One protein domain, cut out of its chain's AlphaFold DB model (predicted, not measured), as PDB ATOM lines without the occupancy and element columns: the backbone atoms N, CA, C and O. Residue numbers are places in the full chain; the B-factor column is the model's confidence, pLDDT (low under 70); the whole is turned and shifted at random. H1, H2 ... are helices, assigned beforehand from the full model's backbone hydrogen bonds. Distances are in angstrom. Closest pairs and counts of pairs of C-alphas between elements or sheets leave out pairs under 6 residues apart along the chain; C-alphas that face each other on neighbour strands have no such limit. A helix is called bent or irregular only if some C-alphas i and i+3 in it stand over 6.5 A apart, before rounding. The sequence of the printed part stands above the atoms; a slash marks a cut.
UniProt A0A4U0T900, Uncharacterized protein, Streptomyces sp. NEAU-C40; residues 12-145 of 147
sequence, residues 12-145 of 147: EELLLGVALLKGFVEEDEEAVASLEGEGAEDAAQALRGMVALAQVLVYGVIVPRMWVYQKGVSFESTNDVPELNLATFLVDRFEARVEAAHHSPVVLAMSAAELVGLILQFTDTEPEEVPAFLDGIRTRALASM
ATOM      1  N   GLU A  12     206.311 218.548 193.080       89.62
ATOM      2  CA  GLU A  12     206.632 217.494 194.044       89.62
ATOM      3  C   GLU A  12     207.353 218.056 195.271       89.62
ATOM      4  O   GLU A  12     207.002 217.691 196.390       89.62
ATOM      5  N   GLU A  13     208.297 218.982 195.076       89.06
ATOM      6  CA  GLU A  13     208.973 219.681 196.173       89.06
ATOM      7  C   GLU A  13     207.947 220.451 197.019       89.06
ATOM      8  O   GLU A  13     207.900 220.286 198.236       89.06
ATOM      9  N   LEU A  14     207.031 221.196 196.393       89.69
ATOM     10  CA  LEU A  14     205.960 221.880 197.124       89.69
ATOM     11  C   LEU A  14     205.085 220.909 197.938       89.69
ATOM     12  O   LEU A  14     204.771 221.183 199.096       89.69
ATOM     13  N   LEU A  15     204.677 219.782 197.349       91.88
ATOM     14  CA  LEU A  15     203.855 218.781 198.037       91.88
ATOM     15  C   LEU A  15     204.600 218.126 199.208       91.88
ATOM     16  O   LEU A  15     203.986 217.885 200.248       91.88
ATOM     17  N   LEU A  16     205.903 217.883 199.059       90.75
ATOM     18  CA  LEU A  16     206.764 217.391 200.131       90.75
ATOM     19  C   LEU A  16     206.859 218.407 201.275       90.75
ATOM     20  O   LEU A  16     206.647 218.039 202.426       90.75
ATOM     21  N   GLY A  17     207.085 219.688 200.968       90.19
ATOM     22  CA  GLY A  17     207.099 220.755 201.973       90.19
ATOM     23  C   GLY A  17     205.792 220.856 202.755       90.19
ATOM     24  O   GLY A  17     205.803 220.998 203.976       90.19
ATOM     25  N   VAL A  18     204.652 220.725 202.066       92.75
ATOM     26  CA  VAL A  18     203.335 220.681 202.719       92.75
ATOM     27  C   VAL A  18     203.221 219.479 203.657       92.75
ATOM     28  O   VAL A  18     202.758 219.640 204.783       92.75
ATOM     29  N   ALA A  19     203.634 218.288 203.217       91.25
ATOM     30  CA  ALA A  19     203.566 217.079 204.033       91.25
ATOM     31  C   ALA A  19     204.453 217.178 205.285       91.25
ATOM     32  O   ALA A  19     203.985 216.874 206.381       91.25
ATOM     33  N   LEU A  20     205.682 217.682 205.136       89.88
ATOM     34  CA  LEU A  20     206.621 217.912 206.237       89.88
ATOM     35  C   LEU A  20     206.058 218.891 207.271       89.88
ATOM     36  O   LEU A  20     206.057 218.601 208.466       89.88
ATOM     37  N   LEU A  21     205.534 220.038 206.822       90.06
ATOM     38  CA  LEU A  21     204.992 221.040 207.739       90.06
ATOM     39  C   LEU A  21     203.717 220.552 208.442       90.06
ATOM     40  O   LEU A  21     203.531 220.852 209.617       90.06
ATOM     41  N   LYS A  22     202.858 219.782 207.758       90.81
ATOM     42  CA  LYS A  22     201.687 219.154 208.392       90.81
ATOM     43  C   LYS A  22     202.097 218.144 209.457       90.81
ATOM     44  O   LYS A  22     201.605 218.256 210.571       90.81
ATOM     45  N   GLY A  23     203.020 217.231 209.139       87.50
ATOM     46  CA  GLY A  23     203.523 216.252 210.106       87.50
ATOM     47  C   GLY A  23     204.107 216.930 211.346       87.50
ATOM     48  O   GLY A  23     203.807 216.530 212.463       87.50
ATOM     49  N   PHE A  24     204.837 218.034 211.163       87.44
ATOM     50  CA  PHE A  24     205.329 218.836 212.283       87.44
ATOM     51  C   PHE A  24     204.205 219.437 213.144       87.44
ATOM     52  O   PHE A  24     204.266 219.362 214.366       87.44
ATOM     53  N   VAL A  25     203.185 220.048 212.529       88.00
ATOM     54  CA  VAL A  25     202.062 220.682 213.252       88.00
ATOM     55  C   VAL A  25     201.188 219.654 213.970       88.00
ATOM     56  O   VAL A  25     200.646 219.940 215.032       88.00
ATOM     57  N   GLU A  26     201.049 218.465 213.391       88.69
ATOM     58  CA  GLU A  26     200.276 217.352 213.947       88.69
ATOM     59  C   GLU A  26     201.083 216.525 214.970       88.69
ATOM     60  O   GLU A  26     200.555 215.555 215.509       88.69
ATOM     61  N   GLU A  27     202.329 216.924 215.264       85.94
ATOM     62  CA  GLU A  27     203.268 216.225 216.157       85.94
ATOM     63  C   GLU A  27     203.533 214.759 215.734       85.94
ATOM     64  O   GLU A  27     203.824 213.892 216.559       85.94
ATOM     65  N   ASP A  28     203.463 214.474 214.429       86.00
ATOM     66  CA  ASP A  28     203.724 213.158 213.836       86.00
ATOM     67  C   ASP A  28     205.212 213.009 213.475       86.00
ATOM     68  O   ASP A  28     205.631 213.112 212.317       86.00
ATOM     69  N   GLU A  29     206.035 212.796 214.505       79.38
ATOM     70  CA  GLU A  29     207.490 212.638 214.366       79.38
ATOM     71  C   GLU A  29     207.878 211.460 213.452       79.38
ATOM     72  O   GLU A  29     208.896 211.525 212.762       79.38
ATOM     73  N   GLU A  30     207.067 210.397 213.403       78.00
ATOM     74  CA  GLU A  30     207.322 209.221 212.562       78.00
ATOM     75  C   GLU A  30     207.102 209.540 211.077       78.00
ATOM     76  O   GLU A  30     207.936 209.192 210.234       78.00
ATOM     77  N   ALA A  31     206.024 210.255 210.743       73.31
ATOM     78  CA  ALA A  31     205.774 210.702 209.377       73.31
ATOM     79  C   ALA A  31     206.830 211.704 208.896       73.31
ATOM     80  O   ALA A  31     207.270 211.616 207.750       73.31
ATOM     81  N   VAL A  32     207.269 212.625 209.760       76.56
ATOM     82  CA  VAL A  32     208.330 213.588 209.422       76.56
ATOM     83  C   VAL A  32     209.653 212.866 209.173       76.56
ATOM     84  O   VAL A  32     210.252 213.066 208.118       76.56
ATOM     85  N   ALA A  33     210.068 211.965 210.068       76.12
ATOM     86  CA  ALA A  33     211.305 211.200 209.903       76.12
ATOM     87  C   ALA A  33     211.299 210.347 208.621       76.12
ATOM     88  O   ALA A  33     212.304 210.255 207.919       76.12
ATOM     89  N   SER A  34     210.148 209.765 208.272       74.38
ATOM     90  CA  SER A  34     209.968 209.003 207.029       74.38
ATOM     91  C   SER A  34     210.144 209.864 205.768       74.38
ATOM     92  O   SER A  34     210.645 209.385 204.752       74.38
ATOM     93  N   LEU A  35     209.755 211.142 205.828       69.69
ATOM     94  CA  LEU A  35     209.868 212.090 204.715       69.69
ATOM     95  C   LEU A  35     211.251 212.753 204.619       69.69
ATOM     96  O   LEU A  35     211.666 213.109 203.518       69.69
ATOM     97  N   GLU A  36     211.947 212.938 205.742       72.81
ATOM     98  CA  GLU A  36     213.322 213.458 205.778       72.81
ATOM     99  C   GLU A  36     214.361 212.415 205.346       72.81
ATOM    100  O   GLU A  36     215.427 212.786 204.854       72.81
ATOM    101  N   GLY A  37     214.037 211.125 205.492       72.12
ATOM    102  CA  GLY A  37     214.919 210.015 205.151       72.12
ATOM    103  C   GLY A  37     216.158 209.929 206.046       72.12
ATOM    104  O   GLY A  37     216.306 210.635 207.041       72.12
ATOM    105  N   GLU A  38     217.071 209.020 205.704       72.12
ATOM    106  CA  GLU A  38     218.304 208.788 206.479       72.12
ATOM    107  C   GLU A  38     219.556 209.341 205.767       72.12
ATOM    108  O   GLU A  38     220.658 209.331 206.327       72.12
ATOM    109  N   GLY A  39     219.410 209.813 204.521       73.12
ATOM    110  CA  GLY A  39     220.502 210.230 203.647       73.12
ATOM    111  C   GLY A  39     220.623 211.742 203.434       73.12
ATOM    112  O   GLY A  39     219.684 212.513 203.600       73.12
ATOM    113  N   ALA A  40     221.804 212.179 202.985       69.44
ATOM    114  CA  ALA A  40     222.051 213.582 202.627       69.44
ATOM    115  C   ALA A  40     221.210 214.059 201.426       69.44
ATOM    116  O   ALA A  40     220.880 215.239 201.336       69.44
ATOM    117  N   GLU A  41     220.887 213.151 200.503       74.69
ATOM    118  CA  GLU A  41     220.038 213.439 199.343       74.69
ATOM    119  C   GLU A  41     218.577 213.654 199.765       74.69
ATOM    120  O   GLU A  41     217.969 214.643 199.359       74.69
ATOM    121  N   ASP A  42     218.070 212.814 200.672       75.94
ATOM    122  CA  ASP A  42     216.724 212.935 201.241       75.94
ATOM    123  C   ASP A  42     216.584 214.235 202.053       75.94
ATOM    124  O   ASP A  42     215.651 215.012 201.839       75.94
ATOM    125  N   ALA A  43     217.581 214.560 202.883       73.88
ATOM    126  CA  ALA A  43     217.622 215.813 203.638       73.88
ATOM    127  C   ALA A  43     217.642 217.052 202.722       73.88
ATOM    128  O   ALA A  43     216.975 218.055 202.992       73.88
ATOM    129  N   ALA A  44     218.384 216.993 201.609       77.06
ATOM    130  CA  ALA A  44     218.385 218.060 200.613       77.06
ATOM    131  C   ALA A  44     217.014 218.195 199.931       77.06
ATOM    132  O   ALA A  44     216.562 219.314 199.677       77.06
ATOM    133  N   GLN A  45     216.331 217.081 199.663       81.62
ATOM    134  CA  GLN A  45     214.995 217.077 199.073       81.62
ATOM    135  C   GLN A  45     213.937 217.630 200.042       81.62
ATOM    136  O   GLN A  45     213.129 218.471 199.643       81.62
ATOM    137  N   ALA A  46     213.990 217.249 201.320       81.94
ATOM    138  CA  ALA A  46     213.140 217.804 202.371       81.94
ATOM    139  C   ALA A  46     213.327 219.323 202.506       81.94
ATOM    140  O   ALA A  46     212.354 220.083 202.521       81.94
ATOM    141  N   LEU A  47     214.580 219.791 202.495       80.06
ATOM    142  CA  LEU A  47     214.898 221.216 202.517       80.06
ATOM    143  C   LEU A  47     214.332 221.951 201.296       80.06
ATOM    144  O   LEU A  47     213.709 223.001 201.455       80.06
ATOM    145  N   ARG A  48     214.506 221.405 200.085       83.06
ATOM    146  CA  ARG A  48     213.915 221.979 198.865       83.06
ATOM    147  C   ARG A  48     212.399 222.062 198.957       83.06
ATOM    148  O   ARG A  48     211.832 223.069 198.542       83.06
ATOM    149  N   GLY A  49     211.752 221.065 199.557       86.75
ATOM    150  CA  GLY A  49     210.315 221.113 199.783       86.75
ATOM    151  C   GLY A  49     209.893 222.242 200.721       86.75
ATOM    152  O   GLY A  49     208.962 222.991 200.419       86.75
ATOM    153  N   MET A  50     210.623 222.443 201.818       86.12
ATOM    154  CA  MET A  50     210.383 223.562 202.735       86.12
ATOM    155  C   MET A  50     210.598 224.926 202.061       86.12
ATOM    156  O   MET A  50     209.808 225.845 202.281       86.12
ATOM    157  N   VAL A  51     211.607 225.058 201.192       84.06
ATOM    158  CA  VAL A  51     211.842 226.283 200.400       84.06
ATOM    159  C   VAL A  51     210.720 226.526 199.395       84.06
ATOM    160  O   VAL A  51     210.215 227.644 199.302       84.06
ATOM    161  N   ALA A  52     210.287 225.485 198.684       85.56
ATOM    162  CA  ALA A  52     209.165 225.557 197.756       85.56
ATOM    163  C   ALA A  52     207.896 226.064 198.458       85.56
ATOM    164  O   ALA A  52     207.226 226.982 197.978       85.56
ATOM    165  N   LEU A  53     207.597 225.521 199.643       88.44
ATOM    166  CA  LEU A  53     206.483 225.989 200.460       88.44
ATOM    167  C   LEU A  53     206.669 227.450 200.896       88.44
ATOM    168  O   LEU A  53     205.738 228.240 200.753       88.44
ATOM    169  N   ALA A  54     207.858 227.835 201.366       84.56
ATOM    170  CA  ALA A  54     208.162 229.208 201.770       84.56
ATOM    171  C   ALA A  54     207.919 230.216 200.635       84.56
ATOM    172  O   ALA A  54     207.259 231.236 200.840       84.56
ATOM    173  N   GLN A  55     208.387 229.909 199.422       82.25
ATOM    174  CA  GLN A  55     208.176 230.757 198.249       82.25
ATOM    175  C   GLN A  55     206.684 230.893 197.906       82.25
ATOM    176  O   GLN A  55     206.220 232.001 197.627       82.25
ATOM    177  N   VAL A  56     205.901 229.808 197.981       85.62
ATOM    178  CA  VAL A  56     204.442 229.869 197.767       85.62
ATOM    179  C   VAL A  56     203.745 230.707 198.836       85.62
ATOM    180  O   VAL A  56     202.854 231.490 198.504       85.62
ATOM    181  N   LEU A  57     204.136 230.579 200.103       83.38
ATOM    182  CA  LEU A  57     203.572 231.381 201.187       83.38
ATOM    183  C   LEU A  57     203.868 232.866 200.972       83.38
ATOM    184  O   LEU A  57     202.949 233.684 200.946       83.38
ATOM    185  N   VAL A  58     205.133 233.220 200.755       80.31
ATOM    186  CA  VAL A  58     205.544 234.622 200.645       80.31
ATOM    187  C   VAL A  58     205.006 235.267 199.375       80.31
ATOM    188  O   VAL A  58     204.288 236.262 199.457       80.31
ATOM    189  N   TYR A  59     205.278 234.698 198.201       78.69
ATOM    190  CA  TYR A  59     204.896 235.320 196.931       78.69
ATOM    191  C   TYR A  59     203.445 235.047 196.529       78.69
ATOM    192  O   TYR A  59     202.839 235.858 195.831       78.69
ATOM    193  N   GLY A  60     202.876 233.917 196.953       76.38
ATOM    194  CA  GLY A  60     201.521 233.505 196.585       76.38
ATOM    195  C   GLY A  60     200.437 233.913 197.582       76.38
ATOM    196  O   GLY A  60     199.266 233.966 197.200       76.38
ATOM    197  N   VAL A  61     200.789 234.205 198.840       80.25
ATOM    198  CA  VAL A  61     199.815 234.555 199.889       80.25
ATOM    199  C   VAL A  61     200.131 235.903 200.524       80.25
ATOM    200  O   VAL A  61     199.308 236.813 200.437       80.25
ATOM    201  N   ILE A  62     201.315 236.059 201.118       77.19
ATOM    202  CA  ILE A  62     201.669 237.229 201.934       77.19
ATOM    203  C   ILE A  62     201.757 238.489 201.067       77.19
ATOM    204  O   ILE A  62     201.020 239.444 201.303       77.19
ATOM    205  N   VAL A  63     202.578 238.473 200.014       74.56
ATOM    206  CA  VAL A  63     202.754 239.601 199.084       74.56
ATOM    207  C   VAL A  63     201.409 240.063 198.488       74.56
ATOM    208  O   VAL A  63     201.081 241.246 198.622       74.56
ATOM    209  N   PRO A  64     200.563 239.179 197.907       71.75
ATOM    210  CA  PRO A  64     199.244 239.577 197.422       71.75
ATOM    211  C   PRO A  64     198.345 240.152 198.510       71.75
ATOM    212  O   PRO A  64     197.656 241.139 198.270       71.75
ATOM    213  N   ARG A  65     198.333 239.562 199.709       68.94
ATOM    214  CA  ARG A  65     197.486 240.018 200.816       68.94
ATOM    215  C   ARG A  65     197.898 241.406 201.301       68.94
ATOM    216  O   ARG A  65     197.033 242.253 201.515       68.94
ATOM    217  N   MET A  66     199.199 241.665 201.377       66.06
ATOM    218  CA  MET A  66     199.750 242.981 201.688       66.06
ATOM    219  C   MET A  66     199.423 244.019 200.607       66.06
ATOM    220  O   MET A  66     199.081 245.154 200.936       66.06
ATOM    221  N   TRP A  67     199.423 243.627 199.328       62.84
ATOM    222  CA  TRP A  67     198.951 244.490 198.240       62.84
ATOM    223  C   TRP A  67     197.435 244.740 198.276       62.84
ATOM    224  O   TRP A  67     196.992 245.862 198.035       62.84
ATOM    225  N   VAL A  68     196.620 243.731 198.599       53.53
ATOM    226  CA  VAL A  68     195.149 243.840 198.638       53.53
ATOM    227  C   VAL A  68     194.667 244.677 199.830       53.53
ATOM    228  O   VAL A  68     193.714 245.445 199.675       53.53
ATOM    229  N   TYR A  69     195.343 244.614 200.982       50.34
ATOM    230  CA  TYR A  69     195.056 245.480 202.136       50.34
ATOM    231  C   TYR A  69     195.429 246.957 201.905       50.34
ATOM    232  O   TYR A  69     194.966 247.828 202.640       50.34
ATOM    233  N   GLN A  70     196.184 247.274 200.848       47.81
ATOM    234  CA  GLN A  70     196.603 248.636 200.511       47.81
ATOM    235  C   GLN A  70     195.901 249.203 199.264       47.81
ATOM    236  O   GLN A  70     196.534 249.775 198.379       47.81
ATOM    237  N   LYS A  71     194.559 249.211 199.230       43.28
ATOM    238  CA  LYS A  71     193.792 250.122 198.341       43.28
ATOM    239  C   LYS A  71     193.902 251.611 198.745       43.28
ATOM    240  O   LYS A  71     192.929 252.357 198.674       43.28
ATOM    241  N   GLY A  72     195.083 252.059 199.169       48.38
ATOM    242  CA  GLY A  72     195.319 253.429 199.627       48.38
ATOM    243  C   GLY A  72     196.783 253.834 199.814       48.38
ATOM    244  O   GLY A  72     197.018 254.933 200.305       48.38
ATOM    245  N   VAL A  73     197.760 253.002 199.438       47.38
ATOM    246  CA  VAL A  73     199.189 253.320 199.596       47.38
ATOM    247  C   VAL A  73     199.847 253.419 198.220       47.38
ATOM    248  O   VAL A  73     199.612 252.594 197.338       47.38
ATOM    249  N   SER A  74     200.617 254.488 198.015       45.22
ATOM    250  CA  SER A  74     201.358 254.764 196.779       45.22
ATOM    251  C   SER A  74     202.463 253.722 196.565       45.22
ATOM    252  O   SER A  74     203.162 253.351 197.509       45.22
ATOM    253  N   PHE A  75     202.673 253.304 195.313       45.38
ATOM    254  CA  PHE A  75     203.752 252.393 194.894       45.38
ATOM    255  C   PHE A  75     205.157 252.892 195.293       45.38
ATOM    256  O   PHE A  75     206.093 252.110 195.393       45.38
ATOM    257  N   GLU A  76     205.317 254.193 195.550       50.44
ATOM    258  CA  GLU A  76     206.587 254.793 195.981       50.44
ATOM    259  C   GLU A  76     206.912 254.537 197.468       50.44
ATOM    260  O   GLU A  76     208.037 254.774 197.900       50.44
ATOM    261  N   SER A  77     205.953 254.025 198.249       49.84
ATOM    262  CA  SER A  77     206.069 253.828 199.707       49.84
ATOM    263  C   SER A  77     206.139 252.365 200.168       49.84
ATOM    264  O   SER A  77     206.254 252.105 201.360       49.84
ATOM    265  N   THR A  78     206.123 251.393 199.251       49.69
ATOM    266  CA  THR A  78     206.201 249.955 199.589       49.69
ATOM    267  C   THR A  78     207.605 249.460 199.945       49.69
ATOM    268  O   THR A  78     207.745 248.323 200.379       49.69
ATOM    269  N   ASN A  79     208.640 250.294 199.798       49.19
ATOM    270  CA  ASN A  79     210.021 249.933 200.147       49.19
ATOM    271  C   ASN A  79     210.245 249.743 201.660       49.19
ATOM    272  O   ASN A  79     211.283 249.221 202.058       49.19
ATOM    273  N   ASP A  80     209.290 250.159 202.497       54.59
ATOM    274  CA  ASP A  80     209.462 250.246 203.948       54.59
ATOM    275  C   ASP A  80     208.293 249.590 204.700       54.59
ATOM    276  O   ASP A  80     207.753 250.149 205.651       54.59
ATOM    277  N   VAL A  81     207.855 248.408 204.240       64.19
ATOM    278  CA  VAL A  81     206.915 247.570 205.003       64.19
ATOM    279  C   VAL A  81     207.717 246.493 205.742       64.19
ATOM    280  O   VAL A  81     208.158 245.531 205.102       64.19
ATOM    281  N   PRO A  82     207.958 246.642 207.060       66.19
ATOM    282  CA  PRO A  82     208.831 245.746 207.825       66.19
ATOM    283  C   PRO A  82     208.442 244.271 207.706       66.19
ATOM    284  O   PRO A  82     209.307 243.404 207.619       66.19
ATOM    285  N   GLU A  83     207.143 243.998 207.647       64.94
ATOM    286  CA  GLU A  83     206.541 242.677 207.495       64.94
ATOM    287  C   GLU A  83     206.923 242.002 206.173       64.94
ATOM    288  O   GLU A  83     207.299 240.829 206.155       64.94
ATOM    289  N   LEU A  84     206.882 242.757 205.071       68.19
ATOM    290  CA  LEU A  84     207.250 242.256 203.747       68.19
ATOM    291  C   LEU A  84     208.753 242.010 203.665       68.19
ATOM    292  O   LEU A  84     209.182 240.959 203.196       68.19
ATOM    293  N   ASN A  85     209.546 242.958 204.168       67.94
ATOM    294  CA  ASN A  85     211.000 242.839 204.196       67.94
ATOM    295  C   ASN A  85     211.443 241.630 205.032       67.94
ATOM    296  O   ASN A  85     212.363 240.921 204.631       67.94
ATOM    297  N   LEU A  86     210.767 241.354 206.153       68.56
ATOM    298  CA  LEU A  86     211.012 240.164 206.963       68.56
ATOM    299  C   LEU A  86     210.652 238.882 206.201       68.56
ATOM    300  O   LEU A  86     211.458 237.955 206.167       68.56
ATOM    301  N   ALA A  87     209.484 238.831 205.559       68.50
ATOM    302  CA  ALA A  87     209.058 237.666 204.787       68.50
ATOM    303  C   ALA A  87     210.011 237.364 203.613       68.50
ATOM    304  O   ALA A  87     210.419 236.218 203.431       68.50
ATOM    305  N   THR A  88     210.424 238.384 202.854       71.81
ATOM    306  CA  THR A  88     211.390 238.231 201.753       71.81
ATOM    307  C   THR A  88     212.778 237.840 202.259       71.81
ATOM    308  O   THR A  88     213.370 236.906 201.728       71.81
ATOM    309  N   PHE A  89     213.266 238.463 203.338       73.06
ATOM    310  CA  PHE A  89     214.542 238.091 203.962       73.06
ATOM    311  C   PHE A  89     214.584 236.613 204.376       73.06
ATOM    312  O   PHE A  89     215.618 235.956 204.246       73.06
ATOM    313  N   LEU A  90     213.467 236.077 204.877       68.38
ATOM    314  CA  LEU A  90     213.378 234.668 205.250       68.38
ATOM    315  C   LEU A  90     213.488 233.754 204.022       68.38
ATOM    316  O   LEU A  90     214.225 232.773 204.084       68.38
ATOM    317  N   VAL A  91     212.860 234.101 202.892       69.31
ATOM    318  CA  VAL A  91     212.994 233.350 201.625       69.31
ATOM    319  C   VAL A  91     214.431 233.362 201.106       69.31
ATOM    320  O   VAL A  91     214.979 232.296 200.832       69.31
ATOM    321  N   ASP A  92     215.088 234.521 201.064       72.00
ATOM    322  CA  ASP A  92     216.486 234.618 200.612       72.00
ATOM    323  C   ASP A  92     217.419 233.755 201.484       72.00
ATOM    324  O   ASP A  92     218.358 233.106 201.010       72.00
ATOM    325  N   ARG A  93     217.136 233.700 202.792       71.06
ATOM    326  CA  ARG A  93     217.865 232.852 203.740       71.06
ATOM    327  C   ARG A  93     217.629 231.362 203.486       71.06
ATOM    328  O   ARG A  93     218.562 230.581 203.678       71.06
ATOM    329  N   PHE A  94     216.427 230.957 203.080       67.06
ATOM    330  CA  PHE A  94     216.128 229.580 202.680       67.06
ATOM    331  C   PHE A  94     216.922 229.166 201.439       67.06
ATOM    332  O   PHE A  94     217.559 228.115 201.448       67.06
ATOM    333  N   GLU A  95     216.943 230.003 200.404       69.06
ATOM    334  CA  GLU A  95     217.662 229.713 199.157       69.06
ATOM    335  C   GLU A  95     219.171 229.567 199.386       69.06
ATOM    336  O   GLU A  95     219.781 228.584 198.962       69.06
ATOM    337  N   ALA A  96     219.769 230.486 200.153       67.56
ATOM    338  CA  ALA A  96     221.183 230.402 200.521       67.56
ATOM    339  C   ALA A  96     221.518 229.121 201.312       67.56
ATOM    340  O   ALA A  96     222.640 228.611 201.244       67.56
ATOM    341  N   ARG A  97     220.552 228.585 202.069       66.38
ATOM    342  CA  ARG A  97     220.704 227.347 202.844       66.38
ATOM    343  C   ARG A  97     220.568 226.089 201.994       66.38
ATOM    344  O   ARG A  97     221.285 225.137 202.279       66.38
ATOM    345  N   VAL A  98     219.737 226.084 200.950       63.59
ATOM    346  CA  VAL A  98     219.693 224.983 199.962       63.59
ATOM    347  C   VAL A  98     221.070 224.778 199.349       63.59
ATOM    348  O   VAL A  98     221.588 223.663 199.328       63.59
ATOM    349  N   GLU A  99     221.703 225.872 198.935       64.19
ATOM    350  CA  GLU A  99     223.042 225.812 198.359       64.19
ATOM    351  C   GLU A  99     224.093 225.348 199.381       64.19
ATOM    352  O   GLU A  99     225.000 224.581 199.052       64.19
ATOM    353  N   ALA A 100     223.957 225.740 200.650       60.34
ATOM    354  CA  ALA A 100     224.832 225.268 201.722       60.34
ATOM    355  C   ALA A 100     224.634 223.775 202.045       60.34
ATOM    356  O   ALA A 100     225.620 223.078 202.291       60.34
ATOM    357  N   ALA A 101     223.400 223.267 202.004       56.78
ATOM    358  CA  ALA A 101     223.077 221.865 202.271       56.78
ATOM    359  C   ALA A 101     223.680 220.911 201.229       56.78
ATOM    360  O   ALA A 101     224.090 219.807 201.584       56.78
ATOM    361  N   HIS A 102     223.846 221.361 199.977       58.66
ATOM    362  CA  HIS A 102     224.598 220.615 198.959       58.66
ATOM    363  C   HIS A 102     226.064 220.359 199.359       58.66
ATOM    364  O   HIS A 102     226.667 219.383 198.917       58.66
ATOM    365  N   HIS A 103     226.645 221.227 200.193       56.53
ATOM    366  CA  HIS A 103     228.050 221.174 200.601       56.53
ATOM    367  C   HIS A 103     228.242 220.651 202.035       56.53
ATOM    368  O   HIS A 103     229.288 220.089 202.359       56.53
ATOM    369  N   SER A 104     227.249 220.841 202.907       52.44
ATOM    370  CA  SER A 104     227.251 220.378 204.293       52.44
ATOM    371  C   SER A 104     225.824 220.022 204.738       52.44
ATOM    372  O   SER A 104     225.051 220.921 205.073       52.44
ATOM    373  N   PRO A 105     225.485 218.721 204.825       49.56
ATOM    374  CA  PRO A 105     224.146 218.257 205.215       49.56
ATOM    375  C   PRO A 105     223.709 218.684 206.627       49.56
ATOM    376  O   PRO A 105     222.543 218.578 206.978       49.56
ATOM    377  N   VAL A 106     224.645 219.167 207.452       44.50
ATOM    378  CA  VAL A 106     224.397 219.624 208.830       44.50
ATOM    379  C   VAL A 106     223.791 221.038 208.876       44.50
ATOM    380  O   VAL A 106     223.300 221.465 209.921       44.50
ATOM    381  N   VAL A 107     223.807 221.792 207.770       46.25
ATOM    382  CA  VAL A 107     223.244 223.151 207.722       46.25
ATOM    383  C   VAL A 107     221.725 223.063 207.585       46.25
ATOM    384  O   VAL A 107     221.168 223.092 206.493       46.25
ATOM    385  N   LEU A 108     221.065 222.921 208.734       48.03
ATOM    386  CA  LEU A 108     219.622 222.741 208.832       48.03
ATOM    387  C   LEU A 108     218.834 223.952 208.308       48.03
ATOM    388  O   LEU A 108     219.207 225.119 208.494       48.03
ATOM    389  N   ALA A 109     217.716 223.605 207.665       51.19
ATOM    390  CA  ALA A 109     216.626 224.459 207.222       51.19
ATOM    391  C   ALA A 109     216.202 225.473 208.296       51.19
ATOM    392  O   ALA A 109     216.505 225.333 209.482       51.19
ATOM    393  N   MET A 110     215.454 226.506 207.904       55.91
ATOM    394  CA  MET A 110     214.598 227.137 208.914       55.91
ATOM    395  C   MET A 110     213.681 226.070 209.519       55.91
ATOM    396  O   MET A 110     213.258 225.146 208.823       55.91
ATOM    397  N   SER A 111     213.410 226.175 210.814       72.56
ATOM    398  CA  SER A 111     212.572 225.195 211.487       72.56
ATOM    399  C   SER A 111     211.144 225.294 210.959       72.56
ATOM    400  O   SER A 111     210.670 226.365 210.575       72.56
ATOM    401  N   ALA A 112     210.427 224.176 210.967       77.38
ATOM    402  CA  ALA A 112     208.999 224.156 210.684       77.38
ATOM    403  C   ALA A 112     208.227 225.200 211.524       77.38
ATOM    404  O   ALA A 112     207.308 225.840 211.018       77.38
ATOM    405  N   ALA A 113     208.686 225.487 212.750       79.62
ATOM    406  CA  ALA A 113     208.152 226.558 213.591       79.62
ATOM    407  C   ALA A 113     208.253 227.959 212.956       79.62
ATOM    408  O   ALA A 113     207.350 228.773 213.142       79.62
ATOM    409  N   GLU A 114     209.302 228.259 212.185       80.88
ATOM    410  CA  GLU A 114     209.416 229.546 211.491       80.88
ATOM    411  C   GLU A 114     208.406 229.666 210.334       80.88
ATOM    412  O   GLU A 114     207.816 230.731 210.154       80.88
ATOM    413  N   LEU A 115     208.144 228.586 209.583       82.56
ATOM    414  CA  LEU A 115     207.093 228.587 208.551       82.56
ATOM    415  C   LEU A 115     205.688 228.670 209.152       82.56
ATOM    416  O   LEU A 115     204.851 229.401 208.625       82.56
ATOM    417  N   VAL A 116     205.433 227.973 210.263       86.19
ATOM    418  CA  VAL A 116     204.180 228.133 211.017       86.19
ATOM    419  C   VAL A 116     204.031 229.583 211.475       86.19
ATOM    420  O   VAL A 116     202.982 230.182 211.258       86.19
ATOM    421  N   GLY A 117     205.091 230.183 212.023       84.94
ATOM    422  CA  GLY A 117     205.101 231.590 212.423       84.94
ATOM    423  C   GLY A 117     204.743 232.540 211.278       84.94
ATOM    424  O   GLY A 117     203.935 233.442 211.477       84.94
ATOM    425  N   LEU A 118     205.266 232.304 210.069       82.31
ATOM    426  CA  LEU A 118     204.902 233.080 208.878       82.31
ATOM    427  C   LEU A 118     203.416 232.967 208.526       82.31
ATOM    428  O   LEU A 118     202.807 233.974 208.172       82.31
ATOM    429  N   ILE A 119     202.841 231.765 208.606       87.00
ATOM    430  CA  ILE A 119     201.409 231.560 208.358       87.00
ATOM    431  C   ILE A 119     200.621 232.376 209.386       87.00
ATOM    432  O   ILE A 119     199.937 233.318 209.010       87.00
ATOM    433  N   LEU A 120     200.813 232.107 210.677       87.75
ATOM    434  CA  LEU A 120     200.047 232.748 211.752       87.75
ATOM    435  C   LEU A 120     200.191 234.276 211.783       87.75
ATOM    436  O   LEU A 120     199.241 234.983 212.096       87.75
ATOM    437  N   GLN A 121     201.381 234.804 211.487       82.88
ATOM    438  CA  GLN A 121     201.642 236.241 211.566       82.88
ATOM    439  C   GLN A 121     201.072 237.017 210.372       82.88
ATOM    440  O   GLN A 121     200.703 238.184 210.519       82.88
ATOM    441  N   PHE A 122     201.045 236.409 209.184       78.19
ATOM    442  CA  PHE A 122     200.720 237.110 207.940       78.19
ATOM    443  C   PHE A 122     199.410 236.660 207.291       78.19
ATOM    444  O   PHE A 122     198.997 237.227 206.273       78.19
ATOM    445  N   THR A 123     198.723 235.685 207.877       79.56
ATOM    446  CA  THR A 123     197.365 235.279 207.511       79.56
ATOM    447  C   THR A 123     196.426 235.421 208.713       79.56
ATOM    448  O   THR A 123     196.875 235.611 209.835       79.56
ATOM    449  N   ASP A 124     195.107 235.350 208.491       82.81
ATOM    450  CA  ASP A 124     194.124 235.272 209.594       82.81
ATOM    451  C   ASP A 124     193.927 233.812 210.050       82.81
ATOM    452  O   ASP A 124     192.814 233.408 210.366       82.81
ATOM    453  N   THR A 125     194.959 232.976 209.933       88.25
ATOM    454  CA  THR A 125     194.866 231.544 210.245       88.25
ATOM    455  C   THR A 125     195.183 231.343 211.715       88.25
ATOM    456  O   THR A 125     196.260 231.732 212.162       88.25
ATOM    457  N   GLU A 126     194.272 230.712 212.447       91.00
ATOM    458  CA  GLU A 126     194.524 230.311 213.833       91.00
ATOM    459  C   GLU A 126     195.423 229.054 213.890       91.00
ATOM    460  O   GLU A 126     195.474 228.289 212.919       91.00
ATOM    461  N   PRO A 127     196.143 228.794 215.001       87.12
ATOM    462  CA  PRO A 127     197.040 227.637 215.132       87.12
ATOM    463  C   PRO A 127     196.411 226.297 214.732       87.12
ATOM    464  O   PRO A 127     197.013 225.521 213.991       87.12
ATOM    465  N   GLU A 128     195.177 226.044 215.159       90.44
ATOM    466  CA  GLU A 128     194.416 224.834 214.849       90.44
ATOM    467  C   GLU A 128     193.969 224.732 213.380       90.44
ATOM    468  O   GLU A 128     193.629 223.648 212.903       90.44
ATOM    469  N   GLU A 129     193.978 225.840 212.639       93.19
ATOM    470  CA  GLU A 129     193.548 225.905 211.240       93.19
ATOM    471  C   GLU A 129     194.709 225.704 210.255       93.19
ATOM    472  O   GLU A 129     194.478 225.510 209.055       93.19
ATOM    473  N   VAL A 130     195.958 225.705 210.737       91.06
ATOM    474  CA  VAL A 130     197.161 225.553 209.903       91.06
ATOM    475  C   VAL A 130     197.112 224.292 209.023       91.06
ATOM    476  O   VAL A 130     197.366 224.420 207.820       91.06
ATOM    477  N   PRO A 131     196.721 223.094 209.513       92.44
ATOM    478  CA  PRO A 131     196.616 221.909 208.657       92.44
ATOM    479  C   PRO A 131     195.621 222.082 207.500       92.44
ATOM    480  O   PRO A 131     195.909 221.691 206.365       92.44
ATOM    481  N   ALA A 132     194.475 222.720 207.758       91.69
ATOM    482  CA  ALA A 132     193.450 222.972 206.746       91.69
ATOM    483  C   ALA A 132     193.905 224.023 205.720       91.69
ATOM    484  O   ALA A 132     193.661 223.884 204.517       91.69
ATOM    485  N   PHE A 133     194.622 225.054 206.171       92.00
ATOM    486  CA  PHE A 133     195.260 226.029 205.290       92.00
ATOM    487  C   PHE A 133     196.261 225.353 204.335       92.00
ATOM    488  O   PHE A 133     196.238 225.598 203.120       92.00
ATOM    489  N   LEU A 134     197.088 224.442 204.858       92.50
ATOM    490  CA  LEU A 134     198.048 223.658 204.080       92.50
ATOM    491  C   LEU A 134     197.365 222.725 203.066       92.50
ATOM    492  O   LEU A 134     197.818 222.625 201.920       92.50
ATOM    493  N   ASP A 135     196.222 222.131 203.413       92.06
ATOM    494  CA  ASP A 135     195.408 221.352 202.469       92.06
ATOM    495  C   ASP A 135     194.875 222.207 201.306       92.06
ATOM    496  O   ASP A 135     194.764 221.730 200.170       92.06
ATOM    497  N   GLY A 136     194.614 223.495 201.539       90.94
ATOM    498  CA  GLY A 136     194.265 224.451 200.487       90.94
ATOM    499  C   GLY A 136     195.412 224.733 199.508       90.94
ATOM    500  O   GLY A 136     195.177 224.919 198.309       90.94
ATOM    501  N   ILE A 137     196.663 224.750 199.981       89.12
ATOM    502  CA  ILE A 137     197.854 224.847 199.117       89.12
ATOM    503  C   ILE A 137     198.018 223.556 198.311       89.12
ATOM    504  O   ILE A 137     198.107 223.613 197.084       89.12
ATOM    505  N   ARG A 138     197.952 222.397 198.977       90.00
ATOM    506  CA  ARG A 138     198.011 221.076 198.337       90.00
ATOM    507  C   ARG A 138     196.968 220.920 197.232       90.00
ATOM    508  O   ARG A 138     197.299 220.509 196.125       90.00
ATOM    509  N   THR A 139     195.714 221.268 197.513       90.25
ATOM    510  CA  THR A 139     194.604 221.137 196.556       90.25
ATOM    511  C   THR A 139     194.843 221.982 195.306       90.25
ATOM    512  O   THR A 139     194.644 221.503 194.190       90.25
ATOM    513  N   ARG A 140     195.324 223.222 195.469       84.69
ATOM    514  CA  ARG A 140     195.670 224.100 194.340       84.69
ATOM    515  C   ARG A 140     196.855 223.567 193.537       84.69
ATOM    516  O   ARG A 140     196.798 223.581 192.308       84.69
ATOM    517  N   ALA A 141     197.887 223.059 194.211       83.56
ATOM    518  CA  ALA A 141     199.033 222.437 193.554       83.56
ATOM    519  C   ALA A 141     198.597 221.237 192.695       83.56
ATOM    520  O   ALA A 141     198.936 221.177 191.514       83.56
ATOM    521  N   LEU A 142     197.759 220.346 193.234       83.44
ATOM    522  CA  LEU A 142     197.233 219.182 192.511       83.44
ATOM    523  C   LEU A 142     196.314 219.569 191.344       83.44
ATOM    524  O   LEU A 142     196.430 219.002 190.261       83.44
ATOM    525  N   ALA A 143     195.438 220.564 191.519       79.69
ATOM    526  CA  ALA A 143     194.550 221.035 190.452       79.69
ATOM    527  C   ALA A 143     195.323 221.600 189.246       79.69
ATOM    528  O   ALA A 143     194.868 221.503 188.107       79.69
ATOM    529  N   SER A 144     196.521 222.144 189.480       70.25
ATOM    530  CA  SER A 144     197.406 222.620 188.414       70.25
ATOM    531  C   SER A 144     198.102 221.497 187.626       70.25
ATOM    532  O   SER A 144     198.768 221.783 186.639       70.25
ATOM    533  N   MET A 145     198.003 220.229 188.051       57.62
ATOM    534  CA  MET A 145     198.588 219.069 187.350       57.62
ATOM    535  C   MET A 145     197.641 218.450 186.314       57.62
ATOM    536  O   MET A 145     198.076 217.677 185.466       57.62
TER     537      MET A 145
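This is residues 12 to 145 of the 147 residues of an uncharacterized protein of Streptomyces sp. NEAU-C40 (UniProt A0A4U0T900). Picture a long helix, H3, as the spine of an elongated all-helix domain, with H5 running back beside it and the shorter H6 also beside it over part of its length. H1 crosses H3 about perpendicularly, H7 runs side by side with H1, and H2 folds back on H1 as a helical hairpin; the small H4 lies at the far end, between H3 and H5 along the chain. The 134 printed residues hold seven named helices, H1 to H7 in order, and no named strand. The whole is compact, with a radius of gyration of the C-alphas of 15.5 A, and spans 51 by 32 by 29 A.

Start at H1, residues 12 to 25, which with H3, residues 40 to 68, is a hub touching four helices. Look at Gly 17 and Gly 49, the closest C-alphas of H1 and H3, 3.9 A apart; the helices stand about perpendicular, at 87 degrees, and H3 touches H1 with residues 45 to 53 alone. H2, residues 29 to 36, forms a hairpin with H1, its Val 32 C-alpha 5.5 A from that of Gly 23. H3, H5, residues 82 to 101, and H6, residues 112 to 122, make an up and down bundle, each running against the one before it in the chain. H3 and H5 touch at a shallow tilt of 17 degrees, opposite ways, closest at the C-alphas of Val 51 and Phe 94, 5.9 A apart. H6 touches H3 at the C-alphas of Ile 62 and Phe 122, their closest, 6.1 A apart. H7, residues 127 to 143, touches H1 at a shallow tilt of 16 degrees, opposite ways, closest at the C-alphas of Lys 22 and Pro 131, 5.8 A apart. H4, residues 75 to 80, touches no helix. In H1, H2, H5 and H6 every O i to N i+4 pair is within hydrogen-bond range; the counts are 23 of 25 in H3, 11 of 13 in H7 and 0 of 2 in H4, where 0 of 3 O i to N i+3 pairs are within range.

Find C-alpha 12 at (206.632, 217.494, 194.044), where H1 begins its 20.0 A. H3 runs 40.7 A from C-alpha 40 at (222.051, 213.582, 202.627), H5 runs 28.4 A, and H7 runs 25.7 A to C-alpha 143 at (194.550, 221.035, 190.452). H4 is irregular, with C-alphas 76 and 79 7.3 A apart, as is H7, with 128 and 131 7.2 A apart, and H3 only just, with 60 and 63 6.7 A apart.

The two C-alphas farthest apart are those of Glu 38 and Gly 72, at 50.7 A. The printed part has no cut and no link between helices is long. Mean pLDDT of the printed part is 74.7; look for values under 70 at residues 65 to 87 and 94 to 110, among others.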